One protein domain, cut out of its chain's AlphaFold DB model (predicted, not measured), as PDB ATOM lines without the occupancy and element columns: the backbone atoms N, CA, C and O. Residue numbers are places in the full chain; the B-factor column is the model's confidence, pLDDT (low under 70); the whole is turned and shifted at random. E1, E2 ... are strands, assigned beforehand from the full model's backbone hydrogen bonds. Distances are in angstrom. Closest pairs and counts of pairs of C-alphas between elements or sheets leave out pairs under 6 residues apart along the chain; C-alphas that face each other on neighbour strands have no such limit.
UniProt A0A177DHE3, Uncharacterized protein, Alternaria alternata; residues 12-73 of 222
ATOM      1  N   LYS A  12     197.589 144.458 107.338       63.47
ATOM      2  CA  LYS A  12     198.473 144.953 106.288       63.47
ATOM      3  C   LYS A  12     199.846 145.181 106.882       63.47
ATOM      4  O   LYS A  12     200.013 145.929 107.844       63.47
ATOM      5  N   THR A  13     200.832 144.550 106.262       65.88
ATOM      6  CA  THR A  13     202.231 144.878 106.486       65.88
ATOM      7  C   THR A  13     202.509 146.200 105.789       65.88
ATOM      8  O   THR A  13     202.267 146.345 104.587       65.88
ATOM      9  N   PHE A  14     203.000 147.175 106.539       72.25
ATOM     10  CA  PHE A  14     203.551 148.390 105.956       72.25
ATOM     11  C   PHE A  14     205.077 148.285 105.953       72.25
ATOM     12  O   PHE A  14     205.691 147.704 106.849       72.25
ATOM     13  N   SER A  15     205.678 148.850 104.910       63.00
ATOM     14  CA  SER A  15     207.124 148.957 104.726       63.00
ATOM     15  C   SER A  15     207.438 150.413 104.411       63.00
ATOM     16  O   SER A  15     207.785 150.772 103.288       63.00
ATOM     17  N   SER A  16     207.212 151.272 105.397       64.44
ATOM     18  CA  SER A  16     207.637 152.666 105.369       64.44
ATOM     19  C   SER A  16     208.357 152.952 106.679       64.44
ATOM     20  O   SER A  16     207.833 152.544 107.720       64.44
ATOM     21  N   PRO A  17     209.510 153.642 106.656       65.50
ATOM     22  CA  PRO A  17     210.203 154.009 107.880       65.50
ATOM     23  C   PRO A  17     209.272 154.874 108.728       65.50
ATOM     24  O   PRO A  17     208.812 155.930 108.291       65.50
ATOM     25  N   MET A  18     208.951 154.384 109.921       72.69
ATOM     26  CA  MET A  18     208.176 155.120 110.910       72.69
ATOM     27  C   MET A  18     208.975 155.222 112.203       72.69
ATOM     28  O   MET A  18     209.691 154.295 112.586       72.69
ATOM     29  N   THR A  19     208.832 156.348 112.892       74.62
ATOM     30  CA  THR A  19     209.413 156.531 114.220       74.62
ATOM     31  C   THR A  19     208.399 156.066 115.249       74.62
ATOM     32  O   THR A  19     207.312 156.636 115.344       74.62
ATOM     33  N   ALA A  20     208.746 155.036 116.015       74.12
ATOM     34  CA  ALA A  20     207.943 154.585 117.144       74.12
ATOM     35  C   ALA A  20     208.678 154.878 118.455       74.12
ATOM     36  O   ALA A  20     209.906 154.786 118.532       74.12
ATOM     37  N   LEU A  21     207.913 155.214 119.492       74.88
ATOM     38  CA  LEU A  21     208.414 155.202 120.860       74.88
ATOM     39  C   LEU A  21     208.392 153.756 121.345       74.88
ATOM     40  O   LEU A  21     207.356 153.089 121.303       74.88
ATOM     41  N   THR A  22     209.546 153.257 121.770       76.69
ATOM     42  CA  THR A  22     209.676 151.904 122.314       76.69
ATOM     43  C   THR A  22     209.990 151.982 123.794       76.69
ATOM     44  O   THR A  22     210.678 152.910 124.215       76.69
ATOM     45  N   ASN A  23     209.585 150.965 124.555       75.25
ATOM     46  CA  ASN A  23     210.067 150.795 125.921       75.25
ATOM     47  C   ASN A  23     211.596 150.843 125.929       75.25
ATOM     48  O   ASN A  23     212.258 150.045 125.258       75.25
ATOM     49  N   PHE A  24     212.154 151.769 126.696       75.75
ATOM     50  CA  PHE A  24     213.573 151.795 126.986       75.75
ATOM     51  C   PHE A  24     213.775 151.682 128.490       75.75
ATOM     52  O   PHE A  24     212.952 152.111 129.297       75.75
ATOM     53  N   THR A  25     214.871 151.035 128.861       76.94
ATOM     54  CA  THR A  25     215.340 151.000 130.239       76.94
ATOM     55  C   THR A  25     216.427 152.051 130.350       76.94
ATOM     56  O   THR A  25     217.408 151.991 129.608       76.94
ATOM     57  N   THR A  26     216.230 153.031 131.223       78.19
ATOM     58  CA  THR A  26     217.248 154.043 131.510       78.19
ATOM     59  C   THR A  26     217.668 153.960 132.963       78.19
ATOM     60  O   THR A  26     216.845 153.695 133.842       78.19
ATOM     61  N   THR A  27     218.955 154.168 133.202       77.19
ATOM     62  CA  THR A  27     219.546 154.272 134.531       77.19
ATOM     63  C   THR A  27     219.768 155.745 134.832       77.19
ATOM     64  O   THR A  27     220.647 156.378 134.244       77.19
ATOM     65  N   LEU A  28     218.962 156.298 135.731       76.06
ATOM     66  CA  LEU A  28     219.175 157.632 136.283       76.06
ATOM     67  C   LEU A  28     220.091 157.506 137.499       76.06
ATOM     68  O   LEU A  28     219.771 156.760 138.423       76.06
ATOM     69  N   SER A  29     221.201 158.239 137.510       75.38
ATOM     70  CA  SER A  29     221.982 158.440 138.733       75.38
ATOM     71  C   SER A  29     221.403 159.646 139.462       75.38
ATOM     72  O   SER A  29     221.476 160.765 138.952       75.38
ATOM     73  N   VAL A  30     220.785 159.415 140.615       70.50
ATOM     74  CA  VAL A  30     220.294 160.466 141.509       70.50
ATOM     75  C   VAL A  30     221.274 160.488 142.679       70.50
ATOM     76  O   VAL A  30     221.314 159.561 143.479       70.50
ATOM     77  N   ASP A  31     222.146 161.490 142.725       68.69
ATOM     78  CA  ASP A  31     223.321 161.521 143.608       68.69
ATOM     79  C   ASP A  31     224.349 160.392 143.373       68.69
ATOM     80  O   ASP A  31     224.223 159.554 142.477       68.69
ATOM     81  N   ILE A  32     225.435 160.452 144.150       75.75
ATOM     82  CA  ILE A  32     226.679 159.680 143.993       75.75
ATOM     83  C   ILE A  32     226.489 158.158 144.102       75.75
ATOM     84  O   ILE A  32     227.323 157.428 143.579       75.75
ATOM     85  N   ASP A  33     225.401 157.689 144.728       74.31
ATOM     86  CA  ASP A  33     225.226 156.272 145.084       74.31
ATOM     87  C   ASP A  33     223.863 155.659 144.722       74.31
ATOM     88  O   ASP A  33     223.688 154.449 144.890       74.31
ATOM     89  N   THR A  34     222.880 156.422 144.216       69.38
ATOM     90  CA  THR A  34     221.580 155.825 143.852       69.38
ATOM     91  C   THR A  34     221.384 155.758 142.349       69.38
ATOM     92  O   THR A  34     221.300 156.763 141.645       69.38
ATOM     93  N   THR A  35     221.303 154.527 141.845       76.75
ATOM     94  CA  THR A  35     220.941 154.240 140.460       76.75
ATOM     95  C   THR A  35     219.510 153.734 140.427       76.75
ATOM     96  O   THR A  35     219.169 152.716 141.029       76.75
ATOM     97  N   VAL A  36     218.642 154.462 139.728       71.56
ATOM     98  CA  VAL A  36     217.247 154.068 139.535       71.56
ATOM     99  C   VAL A  36     217.079 153.621 138.095       71.56
ATOM    100  O   VAL A  36     217.284 154.390 137.157       71.56
ATOM    101  N   THR A  37     216.713 152.353 137.926       77.38
ATOM    102  CA  THR A  37     216.419 151.770 136.619       77.38
ATOM    103  C   THR A  37     214.920 151.855 136.371       77.38
ATOM    104  O   THR A  37     214.148 151.216 137.084       77.38
ATOM    105  N   VAL A  38     214.503 152.640 135.376       75.12
ATOM    106  CA  VAL A  38     213.078 152.850 135.072       75.12
ATOM    107  C   VAL A  38     212.767 152.348 133.659       75.12
ATOM    108  O   VAL A  38     213.404 152.808 132.706       75.12
ATOM    109  N   PRO A  39     211.805 151.420 133.488       69.31
ATOM    110  CA  PRO A  39     211.225 151.124 132.185       69.31
ATOM    111  C   PRO A  39     210.195 152.208 131.835       69.31
ATOM    112  O   PRO A  39     209.214 152.391 132.554       69.31
ATOM    113  N   ALA A  40     210.406 152.932 130.737       67.56
ATOM    114  CA  ALA A  40     209.495 153.987 130.292       67.56
ATOM    115  C   ALA A  40     209.374 154.035 128.759       67.56
ATOM    116  O   ALA A  40     210.267 153.587 128.038       67.56
ATOM    117  N   ILE A  41     208.252 154.577 128.276       66.12
ATOM    118  CA  ILE A  41     208.033 154.929 126.858       66.12
ATOM    119  C   ILE A  41     208.406 156.398 126.646       66.12
ATOM    120  O   ILE A  41     209.174 156.710 125.742       66.12
ATOM    121  N   ASP A  42     207.930 157.254 127.551       65.56
ATOM    122  CA  ASP A  42     208.364 158.633 127.743       65.56
ATOM    123  C   ASP A  42     208.643 158.829 129.229       65.56
ATOM    124  O   ASP A  42     207.819 158.476 130.081       65.56
ATOM    125  N   LEU A  43     209.821 159.359 129.543       68.00
ATOM    126  CA  LEU A  43     210.201 159.660 130.910       68.00
ATOM    127  C   LEU A  43     210.329 161.169 131.070       68.00
ATOM    128  O   LEU A  43     211.271 161.788 130.578       68.00
ATOM    129  N   THR A  44     209.379 161.745 131.791       72.75
ATOM    130  CA  THR A  44     209.376 163.161 132.120       72.75
ATOM    131  C   THR A  44     209.766 163.323 133.583       72.75
ATOM    132  O   THR A  44     209.033 162.890 134.473       72.75
ATOM    133  N   THR A  45     210.939 163.902 133.850       72.00
ATOM    134  CA  THR A  45     211.425 164.104 135.227       72.00
ATOM    135  C   THR A  45     211.820 165.549 135.468       72.00
ATOM    136  O   THR A  45     212.485 166.166 134.632       72.00
ATOM    137  N   MET A  46     211.485 166.067 136.649       67.31
ATOM    138  CA  MET A  46     212.078 167.295 137.171       67.31
ATOM    139  C   MET A  46     213.354 166.937 137.938       67.31
ATOM    140  O   MET A  46     213.292 166.331 139.005       67.31
ATOM    141  N   LEU A  47     214.511 167.294 137.383       67.06
ATOM    142  CA  LEU A  47     215.807 167.120 138.039       67.06
ATOM    143  C   LEU A  47     216.116 168.376 138.861       67.06
ATOM    144  O   LEU A  47     216.488 169.418 138.321       67.06
ATOM    145  N   CYS A  48     215.949 168.284 140.178       67.50
ATOM    146  CA  CYS A  48     216.311 169.348 141.112       67.50
ATOM    147  C   CYS A  48     217.703 169.065 141.697       67.50
ATOM    148  O   CYS A  48     217.830 168.458 142.756       67.50
ATOM    149  N   ALA A  49     218.761 169.494 141.006       62.81
ATOM    150  CA  ALA A  49     220.138 169.362 141.483       62.81
ATOM    151  C   ALA A  49     220.499 170.506 142.450       62.81
ATOM    152  O   ALA A  49     221.142 171.477 142.050       62.81
ATOM    153  N   GLY A  50     220.027 170.419 143.701       69.12
ATOM    154  CA  GLY A  50     220.525 171.163 144.877       69.12
ATOM    155  C   GLY A  50     220.519 172.701 144.842       69.12
ATOM    156  O   GLY A  50     220.848 173.335 145.841       69.12
ATOM    157  N   SER A  51     220.138 173.323 143.731       61.25
ATOM    158  CA  SER A  51     220.121 174.766 143.526       61.25
ATOM    159  C   SER A  51     218.734 175.173 143.040       61.25
ATOM    160  O   SER A  51     218.230 174.687 142.031       61.25
ATOM    161  N   ASN A  52     218.072 176.032 143.814       74.94
ATOM    162  CA  ASN A  52     216.819 176.647 143.396       74.94
ATOM    163  C   ASN A  52     217.124 177.757 142.375       74.94
ATOM    164  O   ASN A  52     218.004 178.575 142.652       74.94
ATOM    165  N   PRO A  53     216.384 177.860 141.254       75.38
ATOM    166  CA  PRO A  53     215.195 177.085 140.881       75.38
ATOM    167  C   PRO A  53     215.510 175.806 140.082       75.38
ATOM    168  O   PRO A  53     216.448 175.778 139.287       75.38
ATOM    169  N   CYS A  54     214.675 174.769 140.240       76.00
ATOM    170  CA  CYS A  54     214.777 173.546 139.443       76.00
ATOM    171  C   CYS A  54     214.699 173.858 137.939       76.00
ATOM    172  O   CYS A  54     213.878 174.670 137.502       76.00
ATOM    173  N   GLN A  55     215.562 173.204 137.160       67.75
ATOM    174  CA  GLN A  55     215.566 173.295 135.701       67.75
ATOM    175  C   GLN A  55     214.213 172.843 135.119       67.75
ATOM    176  O   GLN A  55     213.509 172.040 135.741       67.75
ATOM    177  N   PRO A  56     213.834 173.359 133.934       68.69
ATOM    178  CA  PRO A  56     212.601 172.967 133.273       68.69
ATOM    179  C   PRO A  56     212.559 171.457 133.005       68.69
ATOM    180  O   PRO A  56     213.573 170.784 132.828       68.69
ATOM    181  N   GLU A  57     211.333 170.952 132.988       77.94
ATOM    182  CA  GLU A  57     210.969 169.560 132.763       77.94
ATOM    183  C   GLU A  57     211.696 168.971 131.539       77.94
ATOM    184  O   GLU A  57     211.525 169.437 130.411       77.94
ATOM    185  N   THR A  58     212.540 167.956 131.760       73.31
ATOM    186  CA  THR A  58     213.238 167.258 130.672       73.31
ATOM    187  C   THR A  58     212.462 165.994 130.333       73.31
ATOM    188  O   THR A  58     212.218 165.156 131.203       73.31
ATOM    189  N   THR A  59     212.063 165.862 129.067       77.31
ATOM    190  CA  THR A  59     211.435 164.642 128.548       77.31
ATOM    191  C   THR A  59     212.489 163.830 127.815       77.31
ATOM    192  O   THR A  59     213.039 164.275 126.808       77.31
ATOM    193  N   LEU A  60     212.788 162.646 128.339       75.62
ATOM    194  CA  LEU A  60     213.657 161.669 127.706       75.62
ATOM    195  C   LEU A  60     212.782 160.653 126.969       75.62
ATOM    196  O   LEU A  60     212.017 159.918 127.591       75.62
ATOM    197  N   GLY A  61     212.918 160.611 125.648       77.38
ATOM    198  CA  GLY A  61     212.299 159.607 124.789       77.38
ATOM    199  C   GLY A  61     213.361 158.962 123.907       77.38
ATOM    200  O   GLY A  61     214.298 159.632 123.463       77.38
ATOM    201  N   ARG A  62     213.235 157.656 123.648       77.81
ATOM    202  CA  ARG A  62     214.101 156.939 122.703       77.81
ATOM    203  C   ARG A  62     213.320 156.655 121.419       77.81
ATOM    204  O   ARG A  62     212.616 155.644 121.359       77.81
ATOM    205  N   PRO A  63     213.429 157.511 120.391       76.75
ATOM    206  CA  PRO A  63     212.850 157.198 119.097       76.75
ATOM    207  C   PRO A  63     213.611 156.017 118.490       76.75
ATOM    208  O   PRO A  63     214.841 156.037 118.406       76.75
ATOM    209  N   VAL A  64     212.885 154.988 118.064       80.38
ATOM    210  CA  VAL A  64     213.451 153.884 117.287       80.38
ATOM    211  C   VAL A  64     212.806 153.892 115.913       80.38
ATOM    212  O   VAL A  64     211.587 154.013 115.773       80.38
ATOM    213  N   GLU A  65     213.642 153.780 114.888       80.88
ATOM    214  CA  GLU A  65     213.177 153.634 113.519       80.88
ATOM    215  C   GLU A  65     212.703 152.196 113.300       80.88
ATOM    216  O   GLU A  65     213.476 151.237 113.373       80.88
ATOM    217  N   VAL A  66     211.411 152.045 113.023       77.44
ATOM    218  CA  VAL A  66     210.800 150.764 112.684       77.44
ATOM    219  C   VAL A  66     210.638 150.714 111.167       77.44
ATOM    220  O   VAL A  66     209.873 151.479 110.584       77.44
ATOM    221  N   LYS A  67     211.382 149.811 110.518       73.06
ATOM    222  CA  LYS A  67     211.384 149.651 109.049       73.06
ATOM    223  C   LYS A  67     210.152 148.913 108.522       73.06
ATOM    224  O   LYS A  67     209.739 149.130 107.387       73.06
ATOM    225  N   SER A  68     209.578 148.039 109.343       77.19
ATOM    226  CA  SER A  68     208.409 147.232 109.002       77.19
ATOM    227  C   SER A  68     207.636 146.854 110.258       77.19
ATOM    228  O   SER A  68     208.238 146.587 111.297       77.19
ATOM    229  N   GLY A  69     206.316 146.762 110.149       73.12
ATOM    230  CA  GLY A  69     205.471 146.242 111.214       73.12
ATOM    231  C   GLY A  69     204.112 145.789 110.696       73.12
ATOM    232  O   GLY A  69     203.771 145.979 109.524       73.12
ATOM    233  N   VAL A  70     203.339 145.181 111.591       70.69
ATOM    234  CA  VAL A  70     201.940 144.832 111.347       70.69
ATOM    235  C   VAL A  70     201.080 145.833 112.102       70.69
ATOM    236  O   VAL A  70     201.173 145.949 113.323       70.69
ATOM    237  N   ALA A  71     200.271 146.591 111.368       65.31
ATOM    238  CA  ALA A  71     199.282 147.472 111.969       65.31
ATOM    239  C   ALA A  71     197.936 146.749 111.993       65.31
ATOM    240  O   ALA A  71     197.393 146.399 110.944       65.31
ATOM    241  N   HIS A  72     197.385 146.561 113.190       65.69
ATOM    242  CA  HIS A  72     196.011 146.109 113.363       65.69
ATOM    243  C   HIS A  72     195.124 147.334 113.556       65.69
ATOM    244  O   HIS A  72     195.163 147.988 114.596       65.69
ATOM    245  N   ALA A  73     194.317 147.647 112.550       66.69
ATOM    246  CA  ALA A  73     193.285 148.665 112.663       66.69
ATOM    247  C   ALA A  73     191.911 147.997 112.676       66.69
ATOM    248  O   ALA A  73     191.663 147.023 111.960       66.69
TER     249      ALA A  73
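AT A GLANCE: This is residues 12 to 73 of the 222 residues of an uncharacterized protein of Alternaria alternata (UniProt A0A177DHE3). The model is an open, two-pronged fork made of strand pairs: a stem of two short ribbons, E1 with E8 and then E2 with E7, leads to two hairpins, E3 with E4 and E5 with E6, that spread apart as prongs. The stem turns sharply between E7 and E8, and the second prong goes on beyond its strands into a long loop, residues 46 to 57. The printed part has 62 residues with no named helix and eight named strands, E1 to E8 in order along the chain, in four two-stranded antiparallel sheets; the class is all strand. The whole is extended, a rod spanning 52 by 23 by 18 A, with a radius of gyration of the C-alphas of 16.7 A.

HOW THE PARTS SIT: E1, residues 12 to 14, is the antiparallel neighbour of E8, residues 69 to 73, at 134 degrees; N 14 and O 69 are within hydrogen-bond range at 3.3 A. E2, residues 18 to 21, is the antiparallel neighbour of E7, residues 63 to 66, at 135 degrees, with N 66 and O 18 2.9 A apart and N 20 and O 64 3.0 A apart, both within hydrogen-bond range. E2 runs on into E3, residues 24 to 30, at 44 degrees. E3 and E4, residues 34 to 40, form a hairpin, antiparallel at 154 degrees; N 28 and O 36 are within hydrogen-bond range at 2.9 A. E4 and E5, residues 42 to 45, meet only through their link. E5 and E6, residues 58 to 61, form a hairpin, antiparallel at 160 degrees; N 60 and O 43 are within hydrogen-bond range at 2.8 A. E3 and E5 are apart; E3 and E6 are only just apart, their closest C-alphas 8.2 A from each other. The closest C-alphas of E2 and E6, those of Leu 21 and Gly 61, are 7.1 A apart. E6 runs on into E7 at 17 degrees, and E7 runs on into E8 at 93 degrees.

IN THESE COORDINATES: E1 begins at C-alpha 12, (198.473, 144.953, 106.288), and measures 6.1 A from first to last C-alpha; E2 measures 10.0 A. E3 measures 18.2 A and ends at C-alpha 30, (220.294, 160.466, 141.509); E4 measures 18.3 A. E5 measures 9.8 A, E6 9.7 A and E7 9.3 A. E8 measures 12.5 A and ends at C-alpha 73, (193.285, 148.665, 112.663).

THE WHOLE: The two C-alphas farthest apart, those of Lys 12 and Ser 51, are 52.4 A apart, while those of Lys 12 and Ala 73 are 9.0 A apart. The printed part has no cut. The link from E5 to E6 is long, with 12 residues; the other links are tight. The mean pLDDT of the printed part is 72.1, and 23 residues are under 70, among them residues 39 to 43, 46 to 51 and 71 to 73.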